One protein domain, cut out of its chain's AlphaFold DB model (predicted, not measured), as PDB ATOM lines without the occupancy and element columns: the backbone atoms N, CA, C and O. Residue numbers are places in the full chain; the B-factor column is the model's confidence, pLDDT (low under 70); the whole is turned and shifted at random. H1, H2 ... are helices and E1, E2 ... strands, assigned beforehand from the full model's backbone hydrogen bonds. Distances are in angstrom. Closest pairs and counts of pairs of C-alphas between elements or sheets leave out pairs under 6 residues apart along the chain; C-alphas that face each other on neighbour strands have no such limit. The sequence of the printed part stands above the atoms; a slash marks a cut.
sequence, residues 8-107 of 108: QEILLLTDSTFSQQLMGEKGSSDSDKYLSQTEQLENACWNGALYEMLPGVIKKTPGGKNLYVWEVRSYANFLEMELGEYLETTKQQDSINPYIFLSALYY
ATOM      1  N   GLN A   8     -39.181  42.560 -26.662       90.44
ATOM      2  CA  GLN A   8     -39.176  41.170 -26.247       90.44
ATOM      3  C   GLN A   8     -39.854  40.318 -27.308       90.44
ATOM      4  O   GLN A   8     -41.025  40.506 -27.614       90.44
ATOM      5  N   GLU A   9     -39.108  39.346 -27.809       92.12
ATOM      6  CA  GLU A   9     -39.619  38.266 -28.637       92.12
ATOM      7  C   GLU A   9     -39.931  37.057 -27.747       92.12
ATOM      8  O   GLU A   9     -39.179  36.745 -26.814       92.12
ATOM      9  N   ILE A  10     -41.053  36.392 -28.006       91.62
ATOM     10  CA  ILE A  10     -41.458  35.166 -27.315       91.62
ATOM     11  C   ILE A  10     -41.843  34.125 -28.359       91.62
ATOM     12  O   ILE A  10     -42.697  34.385 -29.201       91.62
ATOM     13  N   LEU A  11     -41.260  32.930 -28.252       92.44
ATOM     14  CA  LEU A  11     -41.661  31.755 -29.023       92.44
ATOM     15  C   LEU A  11     -42.433  30.803 -28.108       92.44
ATOM     16  O   LEU A  11     -41.872  30.235 -27.168       92.44
ATOM     17  N   LEU A  12     -43.726  30.638 -28.369       90.44
ATOM     18  CA  LEU A  12     -44.612  29.762 -27.613       90.44
ATOM     19  C   LEU A  12     -44.869  28.478 -28.401       90.44
ATOM     20  O   LEU A  12     -45.575  28.490 -29.405       90.44
ATOM     21  N   LEU A  13     -44.304  27.362 -27.938       89.88
ATOM     22  CA  LEU A  13     -44.465  26.053 -28.579       89.88
ATOM     23  C   LEU A  13     -45.922  25.578 -28.486       89.88
ATOM     24  O   LEU A  13     -46.415  25.311 -27.386       89.88
ATOM     25  N   THR A  14     -46.598  25.431 -29.623       84.69
ATOM     26  CA  THR A  14     -48.027  25.069 -29.685       84.69
ATOM     27  C   THR A  14     -48.270  23.622 -29.262       84.69
ATOM     28  O   THR A  14     -49.219  23.348 -28.533       84.69
ATOM     29  N   ASP A  15     -47.345  22.718 -29.593       84.00
ATOM     30  CA  ASP A  15     -47.458  21.278 -29.310       84.00
ATOM     31  C   ASP A  15     -46.917  20.881 -27.925       84.00
ATOM     32  O   ASP A  15     -46.548  19.731 -27.677       84.00
ATOM     33  N   SER A  16     -46.836  21.835 -26.996       84.56
ATOM     34  CA  SER A  16     -46.378  21.579 -25.631       84.56
ATOM     35  C   SER A  16     -47.542  21.279 -24.684       84.56
ATOM     36  O   SER A  16     -48.653  21.789 -24.841       84.56
ATOM     37  N   THR A  17     -47.280  20.489 -23.638       83.50
ATOM     38  CA  THR A  17     -48.251  20.259 -22.553       83.50
ATOM     39  C   THR A  17     -48.667  21.561 -21.874       83.50
ATOM     40  O   THR A  17     -49.816  21.699 -21.467       83.50
ATOM     41  N   PHE A  18     -47.749  22.529 -21.805       82.62
ATOM     42  CA  PHE A  18     -48.006  23.869 -21.296       82.62
ATOM     43  C   PHE A  18     -49.102  24.577 -22.101       82.62
ATOM     44  O   PHE A  18     -50.101  24.999 -21.526       82.62
ATOM     45  N   SER A  19     -48.962  24.635 -23.427       79.62
ATOM     46  CA  SER A  19     -49.958  25.260 -24.307       79.62
ATOM     47  C   SER A  19     -51.306  24.548 -24.241       79.62
ATOM     48  O   SER A  19     -52.340  25.202 -24.199       79.62
ATOM     49  N   GLN A  20     -51.323  23.218 -24.132       77.50
ATOM     50  CA  GLN A  20     -52.571  22.463 -23.972       77.50
ATOM     51  C   GLN A  20     -53.292  22.779 -22.652       77.50
ATOM     52  O   GLN A  20     -54.511  22.954 -22.644       77.50
ATOM     53  N   GLN A  21     -52.557  22.875 -21.539       75.56
ATOM     54  CA  GLN A  21     -53.123  23.225 -20.230       75.56
ATOM     55  C   GLN A  21     -53.693  24.640 -20.224       75.56
ATOM     56  O   GLN A  21     -54.810  24.860 -19.763       75.56
ATOM     57  N   LEU A  22     -52.957  25.572 -20.819       71.38
ATOM     58  CA  LEU A  22     -53.361  26.965 -20.932       71.38
ATOM     59  C   LEU A  22     -54.689  27.168 -21.656       71.38
ATOM     60  O   LEU A  22     -55.473  28.052 -21.313       71.38
ATOM     61  N   MET A  23     -54.943  26.316 -22.638       66.38
ATOM     62  CA  MET A  23     -56.166  26.319 -23.428       66.38
ATOM     63  C   MET A  23     -57.307  25.589 -22.714       66.38
ATOM     64  O   MET A  23     -58.454  26.017 -22.791       66.38
ATOM     65  N   GLY A  24     -57.001  24.511 -21.983       60.97
ATOM     66  CA  GLY A  24     -57.993  23.725 -21.244       60.97
ATOM     67  C   GLY A  24     -58.652  24.470 -20.078       60.97
ATOM     68  O   GLY A  24     -59.789  24.160 -19.726       60.97
ATOM     69  N   GLU A  25     -57.971  25.457 -19.491       60.16
ATOM     70  CA  GLU A  25     -58.501  26.259 -18.376       60.16
ATOM     71  C   GLU A  25     -59.430  27.398 -18.831       60.16
ATOM     72  O   GLU A  25     -60.308  27.826 -18.075       60.16
ATOM     73  N   LYS A  26     -59.289  27.877 -20.074       56.78
ATOM     74  CA  LYS A  26     -60.113  28.957 -20.628       56.78
ATOM     75  C   LYS A  26     -61.309  28.341 -21.355       56.78
ATOM     76  O   LYS A  26     -61.230  27.967 -22.518       56.78
ATOM     77  N   GLY A  27     -62.417  28.186 -20.626       52.03
ATOM     78  CA  GLY A  27     -63.673  27.652 -21.159       52.03
ATOM     79  C   GLY A  27     -64.049  28.327 -22.481       52.03
ATOM     80  O   GLY A  27     -64.160  29.550 -22.545       52.03
ATOM     81  N   SER A  28     -64.203  27.517 -23.527       50.38
ATOM     82  CA  SER A  28     -64.438  27.972 -24.893       50.38
ATOM     83  C   SER A  28     -65.698  28.827 -24.980       50.38
ATOM     84  O   SER A  28     -66.791  28.400 -24.594       50.38
ATOM     85  N   SER A  29     -65.556  30.041 -25.511       56.91
ATOM     86  CA  SER A  29     -66.720  30.801 -25.951       56.91
ATOM     87  C   SER A  29     -67.366  30.068 -27.138       56.91
ATOM     88  O   SER A  29     -66.693  29.338 -27.868       56.91
ATOM     89  N   ASP A  30     -68.678  30.214 -27.353       55.19
ATOM     90  CA  ASP A  30     -69.378  29.504 -28.440       55.19
ATOM     91  C   ASP A  30     -68.809  29.819 -29.844       55.19
ATOM     92  O   ASP A  30     -68.991  29.024 -30.768       55.19
ATOM     93  N   SER A  31     -68.072  30.927 -29.996       57.25
ATOM     94  CA  SER A  31     -67.319  31.296 -31.204       57.25
ATOM     95  C   SER A  31     -65.983  30.562 -31.373       57.25
ATOM     96  O   SER A  31     -65.547  30.375 -32.506       57.25
ATOM     97  N   ASP A  32     -65.354  30.096 -30.290       57.94
ATOM     98  CA  ASP A  32     -64.049  29.414 -30.346       57.94
ATOM     99  C   ASP A  32     -64.167  27.959 -30.812       57.94
ATOM    100  O   ASP A  32     -63.187  27.357 -31.246       57.94
ATOM    101  N   LYS A  33     -65.376  27.386 -30.783       58.62
ATOM    102  CA  LYS A  33     -65.640  25.983 -31.149       58.62
ATOM    103  C   LYS A  33     -65.249  25.610 -32.584       58.62
ATOM    104  O   LYS A  33     -65.126  24.422 -32.868       58.62
ATOM    105  N   TYR A  34     -65.072  26.591 -33.471       61.19
ATOM    106  CA  TYR A  34     -64.735  26.373 -34.884       61.19
ATOM    107  C   TYR A  34     -63.276  26.676 -35.233       61.19
ATOM    108  O   TYR A  34     -62.875  26.450 -36.371       61.19
ATOM    109  N   LEU A  35     -62.496  27.184 -34.279       67.06
ATOM    110  CA  LEU A  35     -61.098  27.535 -34.488       67.06
ATOM    111  C   LEU A  35     -60.188  26.358 -34.134       67.06
ATOM    112  O   LEU A  35     -60.442  25.614 -33.182       67.06
ATOM    113  N   SER A  36     -59.108  26.204 -34.892       74.75
ATOM    114  CA  SER A  36     -58.009  25.313 -34.533       74.75
ATOM    115  C   SER A  36     -57.345  25.770 -33.230       74.75
ATOM    116  O   SER A  36     -57.445  26.927 -32.821       74.75
ATOM    117  N   GLN A  37     -56.636  24.854 -32.566       72.94
ATOM    118  CA  GLN A  37     -55.956  25.147 -31.298       72.94
ATOM    119  C   GLN A  37     -54.994  26.336 -31.421       72.94
ATOM    120  O   GLN A  37     -54.941  27.189 -30.538       72.94
ATOM    121  N   THR A  38     -54.278  26.423 -32.540       76.31
ATOM    122  CA  THR A  38     -53.345  27.514 -32.820       76.31
ATOM    123  C   THR A  38     -54.061  28.853 -32.995       76.31
ATOM    124  O   THR A  38     -53.614  29.850 -32.439       76.31
ATOM    125  N   GLU A  39     -55.199  28.880 -33.692       80.00
ATOM    126  CA  GLU A  39     -55.988  30.107 -33.897       80.00
ATOM    127  C   GLU A  39     -56.620  30.613 -32.595       80.00
ATOM    128  O   GLU A  39     -56.648  31.815 -32.333       80.00
ATOM    129  N   GLN A  40     -57.110  29.709 -31.744       79.19
ATOM    130  CA  GLN A  40     -57.616  30.089 -30.425       79.19
ATOM    131  C   GLN A  40     -56.499  30.679 -29.548       79.19
ATOM    132  O   GLN A  40     -56.720  31.665 -28.842       79.19
ATOM    133  N   LEU A  41     -55.294  30.103 -29.611       79.69
ATOM    134  CA  LEU A  41     -54.139  30.587 -28.861       79.69
ATOM    135  C   LEU A  41     -53.682  31.961 -29.371       79.69
ATOM    136  O   LEU A  41     -53.436  32.861 -28.574       79.69
ATOM    137  N   GLU A  42     -53.643  32.152 -30.687       84.19
ATOM    138  CA  GLU A  42     -53.351  33.442 -31.315       84.19
ATOM    139  C   GLU A  42     -54.364  34.520 -30.893       84.19
ATOM    140  O   GLU A  42     -53.973  35.609 -30.461       84.19
ATOM    141  N   ASN A  43     -55.660  34.198 -30.907       82.81
ATOM    142  CA  ASN A  43     -56.708  35.094 -30.414       82.81
ATOM    143  C   ASN A  43     -56.538  35.425 -28.928       82.81
ATOM    144  O   ASN A  43     -56.716  36.577 -28.523       82.81
ATOM    145  N   ALA A  44     -56.184  34.445 -28.095       79.56
ATOM    146  CA  ALA A  44     -55.915  34.684 -26.681       79.56
ATOM    147  C   ALA A  44     -54.743  35.665 -26.499       79.56
ATOM    148  O   ALA A  44     -54.847  36.609 -25.707       79.56
ATOM    149  N   CYS A  45     -53.666  35.499 -27.271       83.25
ATOM    150  CA  CYS A  45     -52.520  36.404 -27.254       83.25
ATOM    151  C   CYS A  45     -52.927  37.847 -27.590       83.25
ATOM    152  O   CYS A  45     -52.571  38.767 -26.848       83.25
ATOM    153  N   TRP A  46     -53.737  38.045 -28.635       82.00
ATOM    154  CA  TRP A  46     -54.248  39.364 -29.027       82.00
ATOM    155  C   TRP A  46     -55.185  39.995 -27.996       82.00
ATOM    156  O   TRP A  46     -55.118  41.199 -27.749       82.00
ATOM    157  N   ASN A  47     -56.018  39.192 -27.336       81.19
ATOM    158  CA  ASN A  47     -56.976  39.667 -26.335       81.19
ATOM    159  C   ASN A  47     -56.335  40.006 -24.975       81.19
ATOM    160  O   ASN A  47     -57.040  40.245 -23.994       81.19
ATOM    161  N   GLY A  48     -55.002  40.016 -24.886       75.12
ATOM    162  CA  GLY A  48     -54.277  40.351 -23.661       75.12
ATOM    163  C   GLY A  48     -54.264  39.232 -22.619       75.12
ATOM    164  O   GLY A  48     -53.702  39.430 -21.540       75.12
ATOM    165  N   ALA A  49     -54.796  38.046 -22.946       78.69
ATOM    166  CA  ALA A  49     -54.704  36.874 -22.078       78.69
ATOM    167  C   ALA A  49     -53.247  36.515 -21.790       78.69
ATOM    168  O   ALA A  49     -52.946  36.031 -20.706       78.69
ATOM    169  N   LEU A  50     -52.336  36.814 -22.717       82.19
ATOM    170  CA  LEU A  50     -50.911  36.523 -22.610       82.19
ATOM    171  C   LEU A  50     -50.299  36.909 -21.248       82.19
ATOM    172  O   LEU A  50     -49.491  36.162 -20.703       82.19
ATOM    173  N   TYR A  51     -50.719  38.037 -20.665       81.38
ATOM    174  CA  TYR A  51     -50.243  38.508 -19.355       81.38
ATOM    175  C   TYR A  51     -50.681  37.632 -18.180       81.38
ATOM    176  O   TYR A  51     -49.970  37.548 -17.178       81.38
ATOM    177  N   GLU A  52     -51.840  36.993 -18.303       81.81
ATOM    178  CA  GLU A  52     -52.358  36.012 -17.348       81.81
ATOM    179  C   GLU A  52     -51.696  34.650 -17.567       81.81
ATOM    180  O   GLU A  52     -51.422  33.933 -16.609       81.81
ATOM    181  N   MET A  53     -51.422  34.316 -18.831       79.44
ATOM    182  CA  MET A  53     -50.900  33.019 -19.259       79.44
ATOM    183  C   MET A  53     -49.411  32.841 -18.948       79.44
ATOM    184  O   MET A  53     -48.961  31.743 -18.628       79.44
ATOM    185  N   LEU A  54     -48.632  33.918 -19.054       82.81
ATOM    186  CA  LEU A  54     -47.179  33.916 -18.879       82.81
ATOM    187  C   LEU A  54     -46.737  34.909 -17.790       82.81
ATOM    188  O   LEU A  54     -45.950  35.831 -18.056       82.81
ATOM    189  N   PRO A  55     -47.215  34.745 -16.540       81.12
ATOM    190  CA  PRO A  55     -46.883  35.665 -15.467       81.12
ATOM    191  C   PRO A  55     -45.377  35.615 -15.181       81.12
ATOM    192  O   PRO A  55     -44.786  34.555 -14.990       81.12
ATOM    193  N   GLY A  56     -44.738  36.783 -15.161       82.56
ATOM    194  CA  GLY A  56     -43.305  36.914 -14.872       82.56
ATOM    195  C   GLY A  56     -42.366  36.618 -16.047       82.56
ATOM    196  O   GLY A  56     -41.178  36.912 -15.939       82.56
ATOM    197  N   VAL A  57     -42.874  36.112 -17.174       86.81
ATOM    198  CA  VAL A  57     -42.086  35.966 -18.412       86.81
ATOM    199  C   VAL A  57     -42.027  37.293 -19.164       86.81
ATOM    200  O   VAL A  57     -40.979  37.672 -19.690       86.81
ATOM    201  N   ILE A  58     -43.151  38.012 -19.207       88.88
ATOM    202  CA  ILE A  58     -43.247  39.276 -19.933       88.88
ATOM    203  C   ILE A  58     -42.589  40.382 -19.111       88.88
ATOM    204  O   ILE A  58     -42.973  40.657 -17.968       88.88
ATOM    205  N   LYS A  59     -41.584  41.026 -19.705       88.81
ATOM    206  CA  LYS A  59     -40.901  42.172 -19.112       88.81
ATOM    207  C   LYS A  59     -41.867  43.343 -18.981       88.81
ATOM    208  O   LYS A  59     -42.808  43.505 -19.751       88.81
ATOM    209  N   LYS A  60     -41.590  44.198 -18.003       87.62
ATOM    210  CA  LYS A  60     -42.279  45.475 -17.826       87.62
ATOM    211  C   LYS A  60     -41.347  46.612 -18.199       87.62
ATOM    212  O   LYS A  60     -40.131  46.484 -18.053       87.62
ATOM    213  N   THR A  61     -41.918  47.728 -18.639       86.44
ATOM    214  CA  THR A  61     -41.162  48.970 -18.834       86.44
ATOM    215  C   THR A  61     -40.527  49.420 -17.511       86.44
ATOM    216  O   THR A  61     -40.983  49.006 -16.439       86.44
ATOM    217  N   PRO A  62     -39.520  50.315 -17.528       83.12
ATOM    218  CA  PRO A  62     -38.954  50.872 -16.297       83.12
ATOM    219  C   PRO A  62     -40.000  51.535 -15.383       83.12
ATOM    220  O   PRO A  62     -39.824  51.576 -14.170       83.12
ATOM    221  N   GLY A  63     -41.111  52.019 -15.955       83.75
ATOM    222  CA  GLY A  63     -42.262  52.561 -15.224       83.75
ATOM    223  C   GLY A  63     -43.276  51.511 -14.748       83.75
ATOM    224  O   GLY A  63     -44.362  51.883 -14.308       83.75
ATOM    225  N   GLY A  64     -42.972  50.217 -14.874       85.12
ATOM    226  CA  GLY A  64     -43.831  49.114 -14.440       85.12
ATOM    227  C   GLY A  64     -45.023  48.821 -15.355       85.12
ATOM    228  O   GLY A  64     -45.908  48.064 -14.954       85.12
ATOM    229  N   LYS A  65     -45.071  49.399 -16.563       87.12
ATOM    230  CA  LYS A  65     -46.156  49.152 -17.524       87.12
ATOM    231  C   LYS A  65     -45.921  47.847 -18.279       87.12
ATOM    232  O   LYS A  65     -44.776  47.466 -18.521       87.12
ATOM    233  N   ASN A  66     -47.011  47.191 -18.661       87.56
ATOM    234  CA  ASN A  66     -46.960  46.071 -19.594       87.56
ATOM    235  C   ASN A  66     -46.518  46.569 -20.978       87.56
ATOM    236  O   ASN A  66     -46.764  47.726 -21.327       87.56
ATOM    237  N   LEU A  67     -45.858  45.700 -21.738       89.25
ATOM    238  CA  LEU A  67     -45.527  45.971 -23.135       89.25
ATOM    239  C   LEU A  67     -46.802  45.911 -23.997       89.25
ATOM    240  O   LEU A  67     -47.859  45.473 -23.544       89.25
ATOM    241  N   TYR A  68     -46.738  46.363 -25.240       88.19
ATOM    242  CA  TYR A  68     -47.801  46.113 -26.210       88.19
ATOM    243  C   TYR A  68     -47.428  44.894 -27.042       88.19
ATOM    244  O   TYR A  68     -46.262  44.749 -27.401       88.19
ATOM    245  N   VAL A  69     -48.401  44.026 -27.326       89.69
ATOM    246  CA  VAL A  69     -48.249  42.985 -28.349       89.69
ATOM    247  C   VAL A  69     -48.436  43.676 -29.694       89.69
ATOM    248  O   VAL A  69     -49.514  44.207 -29.964       89.69
ATOM    249  N   TRP A  70     -47.375  43.737 -30.490       89.44
ATOM    250  CA  TRP A  70     -47.384  44.410 -31.791       89.44
ATOM    251  C   TRP A  70     -47.654  43.450 -32.929       89.44
ATOM    252  O   TRP A  70     -48.320  43.811 -33.895       89.44
ATOM    253  N   GLU A  71     -47.143  42.232 -32.801       89.12
ATOM    254  CA  GLU A  71     -47.288  41.215 -33.820       89.12
ATOM    255  C   GLU A  71     -47.368  39.839 -33.175       89.12
ATOM    256  O   GLU A  71     -46.675  39.549 -32.195       89.12
ATOM    257  N   VAL A  72     -48.225  39.003 -33.746       89.44
ATOM    258  CA  VAL A  72     -48.296  37.576 -33.463       89.44
ATOM    259  C   VAL A  72     -48.198  36.878 -34.810       89.44
ATOM    260  O   VAL A  72     -48.975  37.184 -35.714       89.44
ATOM    261  N   ARG A  73     -47.222  35.986 -34.966       89.25
ATOM    262  CA  ARG A  73     -47.036  35.192 -36.182       89.25
ATOM    263  C   ARG A  73     -47.188  33.722 -35.851       89.25
ATOM    264  O   ARG A  73     -46.608  33.222 -34.887       89.25
ATOM    265  N   SER A  74     -47.953  33.027 -36.678       88.62
ATOM    266  CA  SER A  74     -48.171  31.597 -36.534       88.62
ATOM    267  C   SER A  74     -47.220  30.806 -37.425       88.62
ATOM    268  O   SER A  74     -47.127  31.053 -38.630       88.62
ATOM    269  N   TYR A  75     -46.507  29.855 -36.824       88.31
ATOM    270  CA  TYR A  75     -45.630  28.907 -37.506       88.31
ATOM    271  C   TYR A  75     -46.098  27.471 -37.260       88.31
ATOM    272  O   TYR A  75     -47.028  27.215 -36.500       88.31
ATOM    273  N   ALA A  76     -45.435  26.511 -37.907       85.81
ATOM    274  CA  ALA A  76     -45.834  25.107 -37.861       85.81
ATOM    275  C   ALA A  76     -45.879  24.519 -36.438       85.81
ATOM    276  O   ALA A  76     -46.702  23.654 -36.167       85.81
ATOM    277  N   ASN A  77     -44.987  24.960 -35.550       87.50
ATOM    278  CA  ASN A  77     -44.765  24.363 -34.228       87.50
ATOM    279  C   ASN A  77     -44.691  25.388 -33.082       87.50
ATOM    280  O   ASN A  77     -44.458  25.014 -31.928       87.50
ATOM    281  N   PHE A  78     -44.844  26.676 -33.382       90.38
ATOM    282  CA  PHE A  78     -44.862  27.734 -32.380       90.38
ATOM    283  C   PHE A  78     -45.613  28.971 -32.864       90.38
ATOM    284  O   PHE A  78     -45.737  29.216 -34.062       90.38
ATOM    285  N   LEU A  79     -46.060  29.775 -31.905       90.50
ATOM    286  CA  LEU A  79     -46.439  31.161 -32.127       90.50
ATOM    287  C   LEU A  79     -45.273  32.062 -31.741       90.50
ATOM    288  O   LEU A  79     -44.703  31.924 -30.659       90.50
ATOM    289  N   GLU A  80     -44.926  32.986 -32.617       92.19
ATOM    290  CA  GLU A  80     -43.993  34.066 -32.331       92.19
ATOM    291  C   GLU A  80     -44.780  35.308 -31.932       92.19
ATOM    292  O   GLU A  80     -45.791  35.639 -32.549       92.19
ATOM    293  N   MET A  81     -44.317  36.001 -30.900       91.44
ATOM    294  CA  MET A  81     -44.912  37.247 -30.437       91.44
ATOM    295  C   MET A  81     -43.835  38.305 -30.283       91.44
ATOM    296  O   MET A  81     -42.837  38.082 -29.594       91.44
ATOM    297  N   GLU A  82     -44.083  39.473 -30.865       91.69
ATOM    298  CA  GLU A  82     -43.245  40.654 -30.697       91.69
ATOM    299  C   GLU A  82     -43.929  41.635 -29.745       91.69
ATOM    300  O   GLU A  82     -45.021  42.150 -30.011       91.69
ATOM    301  N   LEU A  83     -43.275  41.887 -28.611       90.88
ATOM    302  CA  LEU A  83     -43.727  42.821 -27.593       90.88
ATOM    303  C   LEU A  83     -42.775  44.007 -27.486       90.88
ATOM    304  O   LEU A  83     -41.554  43.843 -27.484       90.88
ATOM    305  N   GLY A  84     -43.320  45.208 -27.314       89.69
ATOM    306  CA  GLY A  84     -42.499  46.407 -27.171       89.69
ATOM    307  C   GLY A  84     -43.232  47.589 -26.561       89.69
ATOM    308  O   GLY A  84     -44.461  47.645 -26.546       89.69
ATOM    309  N   GLU A  85     -42.473  48.561 -26.062       87.25
ATOM    310  CA  GLU A  85     -43.032  49.850 -25.625       87.25
ATOM    311  C   GLU A  85     -43.463  50.721 -26.818       87.25
ATOM    312  O   GLU A  85     -44.426  51.481 -26.720       87.25
ATOM    313  N   TYR A  86     -42.792  50.560 -27.960       82.62
ATOM    314  CA  TYR A  86     -43.044  51.286 -29.202       82.62
ATOM    315  C   TYR A  86     -43.073  50.319 -30.383       82.62
ATOM    316  O   TYR A  86     -42.508  49.227 -30.304       82.62
ATOM    317  N   LEU A  87     -43.709  50.746 -31.475       72.88
ATOM    318  CA  LEU A  87     -43.712  50.028 -32.745       72.88
ATOM    319  C   LEU A  87     -42.323  50.151 -33.398       72.88
ATOM    320  O   LEU A  87     -42.082  51.053 -34.201       72.88
ATOM    321  N   GLU A  88     -41.406  49.264 -33.029       72.25
ATOM    322  CA  GLU A  88     -40.117  49.086 -33.697       72.25
ATOM    323  C   GLU A  88     -40.013  47.667 -34.247       72.25
ATOM    324  O   GLU A  88     -40.331  46.694 -33.571       72.25
ATOM    325  N   THR A  89     -39.548  47.545 -35.489       66.25
ATOM    326  CA  THR A  89     -39.330  46.242 -36.116       66.25
ATOM    327  C   THR A  89     -38.166  45.535 -35.429       66.25
ATOM    328  O   THR A  89     -37.061  46.088 -35.380       66.25
ATOM    329  N   THR A  90     -38.384  44.311 -34.933       69.62
ATOM    330  CA  THR A  90     -37.280  43.478 -34.437       69.62
ATOM    331  C   THR A  90     -36.282  43.280 -35.572       69.62
ATOM    332  O   THR A  90     -36.640  42.850 -36.672       69.62
ATOM    333  N   LYS A  91     -35.010  43.620 -35.348       75.06
ATOM    334  CA  LYS A  91     -33.984  43.336 -36.352       75.06
ATOM    335  C   LYS A  91     -33.814  41.825 -36.431       75.06
ATOM    336  O   LYS A  91     -33.546  41.189 -35.421       75.06
ATOM    337  N   GLN A  92     -33.887  41.268 -37.637       76.69
ATOM    338  CA  GLN A  92     -33.765  39.823 -37.870       76.69
ATOM    339  C   GLN A  92     -32.515  39.198 -37.227       76.69
ATOM    340  O   GLN A  92     -32.562  38.077 -36.743       76.69
ATOM    341  N   GLN A  93     -31.407  39.939 -37.186       78.38
ATOM    342  CA  GLN A  93     -30.147  39.511 -36.567       78.38
ATOM    343  C   GLN A  93     -30.219  39.323 -35.039       78.38
ATOM    344  O   GLN A  93     -29.381  38.624 -34.478       78.38
ATOM    345  N   ASP A  94     -31.183  39.969 -34.384       82.31
ATOM    346  CA  ASP A  94     -31.403  39.909 -32.939       82.31
ATOM    347  C   ASP A  94     -32.549  38.940 -32.590       82.31
ATOM    348  O   ASP A  94     -32.856  38.756 -31.412       82.31
ATOM    349  N   SER A  95     -33.174  38.328 -33.607       87.69
ATOM    350  CA  SER A  95     -34.305  37.422 -33.430       87.69
ATOM    351  C   SER A  95     -33.859  36.012 -33.050       87.69
ATOM    352  O   SER A  95     -32.850  35.493 -33.540       87.69
ATOM    353  N   ILE A  96     -34.645  35.374 -32.186       90.00
ATOM    354  CA  ILE A  96     -34.485  33.970 -31.794       90.00
ATOM    355  C   ILE A  96     -35.298  33.009 -32.672       90.00
ATOM    356  O   ILE A  96     -35.238  31.795 -32.464       90.00
ATOM    357  N   ASN A  97     -36.034  33.520 -33.661       89.88
ATOM    358  CA  ASN A  97     -36.826  32.722 -34.582       89.88
ATOM    359  C   ASN A  97     -35.935  31.786 -35.419       89.88
ATOM    360  O   ASN A  97     -35.108  32.243 -36.225       89.88
ATOM    361  N   PRO A  98     -36.120  30.459 -35.303       87.25
ATOM    362  CA  PRO A  98     -35.271  29.496 -35.987       87.25
ATOM    363  C   PRO A  98     -35.382  29.585 -37.511       87.25
ATOM    364  O   PRO A  98     -34.406  29.285 -38.189       87.25
ATOM    365  N   TYR A  99     -36.510  30.014 -38.081       84.62
ATOM    366  CA  TYR A  99     -36.652  30.120 -39.538       84.62
ATOM    367  C   TYR A  99     -35.831  31.268 -40.126       84.62
ATOM    368  O   TYR A  99     -35.317  31.148 -41.240       84.62
ATOM    369  N   ILE A 100     -35.648  32.348 -39.363       80.38
ATOM    370  CA  ILE A 100     -34.800  33.476 -39.755       80.38
ATOM    371  C   ILE A 100     -33.338  33.029 -39.742       80.38
ATOM    372  O   ILE A 100     -32.641  33.164 -40.749       80.38
ATOM    373  N   PHE A 101     -32.904  32.393 -38.653       69.06
ATOM    374  CA  PHE A 101     -31.550  31.854 -38.532       69.06
ATOM    375  C   PHE A 101     -31.233  30.762 -39.569       69.06
ATOM    376  O   PHE A 101     -30.185  30.801 -40.211       69.06
ATOM    377  N   LEU A 102     -32.133  29.793 -39.768       70.44
ATOM    378  CA  LEU A 102     -31.913  28.676 -40.691       70.44
ATOM    379  C   LEU A 102     -31.813  29.156 -42.138       70.44
ATOM    380  O   LEU A 102     -30.964  28.656 -42.872       70.44
ATOM    381  N   SER A 103     -32.616  30.147 -42.544       63.31
ATOM    382  CA  SER A 103     -32.509  30.726 -43.887       63.31
ATOM    383  C   SER A 103     -31.099  31.255 -44.178       63.31
ATOM    384  O   SER A 103     -30.584  31.038 -45.272       63.31
ATOM    385  N   ALA A 104     -30.416  31.826 -43.181       60.44
ATOM    386  CA  ALA A 104     -29.049  32.321 -43.320       60.44
ATOM    387  C   ALA A 104     -27.991  31.206 -43.459       60.44
ATOM    388  O   ALA A 104     -26.910  31.462 -43.982       60.44
ATOM    389  N   LEU A 105     -28.280  29.969 -43.035       58.75
ATOM    390  CA  LEU A 105     -27.350  28.835 -43.161       58.75
ATOM    391  C   LEU A 105     -27.351  28.192 -44.556       58.75
ATOM    392  O   LEU A 105     -26.335  27.618 -44.956       58.75
ATOM    393  N   TYR A 106     -28.463  28.277 -45.295       59.50
ATOM    394  CA  TYR A 106     -28.616  27.633 -46.609       59.50
ATOM    395  C   TYR A 106     -28.147  28.488 -47.796       59.50
ATOM    396  O   TYR A 106     -28.005  27.957 -48.895       59.50
ATOM    397  N   TYR A 107     -27.869  29.777 -47.589       56.34
ATOM    398  CA  TYR A 107     -27.220  30.639 -48.581       56.34
ATOM    399  C   TYR A 107     -25.714  30.744 -48.279       56.34
ATOM    400  O   TYR A 107     -25.254  31.752 -47.748       56.34
TER     401      TYR A 107
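What this domain is: This is residues 8 to 107 of the 108 residues of an uncharacterized protein of Panacibacter ginsenosidivorans (UniProt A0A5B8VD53). A small three-stranded antiparallel sheet stands as a wall; H2 packs along one of its faces, with the short H1 and H3 near H2, while H4 lies away beyond the other face, after a long link. The printed part has 100 residues, in the order E1 H1 H2 H3 E2 E3 H4, and the sheet's order is E1, E3, E2. The class is mixed, helices and strands; the whole is compact, radius of gyration of the C-alphas 14.7 A, and flat, spanning 44 by 40 by 21 A.

Where its parts are: Find C-alpha 8 at (-39.176, 41.170, -26.247); from there E1, residues 8 to 13, runs 16.2 A. Next come H1, residues 17 to 24, H2, residues 37 to 46, 14.5 A, and H3, residues 50 to 53. Look then for E2, residues 68 to 74, 17.8 A, and E3, residues 78 to 84, 19.5 A. H4, residues 98 to 106, 12.7 A, ends at C-alpha 106 (-28.616, 27.633, -46.609).

How they stand to each other: Beside inner strand E3, E1 is antiparallel at 163 degrees, with N 10 and O 81 2.9 A apart, within hydrogen-bond range. E2 and E3 form an antiparallel hairpin at 160 degrees; see N 73 and O 80, 2.8 A. H2 is on the sheet, two layers, a helix on one face, at a height of 9.1 A; its closest C-alphas to E2 are Glu 42 and Val 72, 6.9 A. It runs along the strands, 3 degrees from E3 on the local plane. H1 only grazes the sheet with residues 18 to 20, and is close to H2 but not clearly touching, C-alphas Met 23 and Leu 41 at 7.2 A, about perpendicular at 77 degrees. H3 is close to H2 but not clearly touching, C-alphas Ala 44 and Leu 50 at 6.7 A. H4 is not on the sheet and is apart from E1 and E2. In H1 and H2 every O i to N i+4 pair is within hydrogen-bond range; in H4, 2 of 5 are, beside 4 of 6 O i to N i+3 pairs; H3 is too short for an O i to N i+4 pair.

The domain as a whole: Look at Asp 30 and Tyr 107, whose C-alphas are the farthest apart, 46.7 A. The printed part has no cut. The links H1 to H2, H3 to E2 and E3 to H4 are long. The model's pLDDT is under 70 at residues 23 to 35, 89 to 90, 101 and 103 to 107.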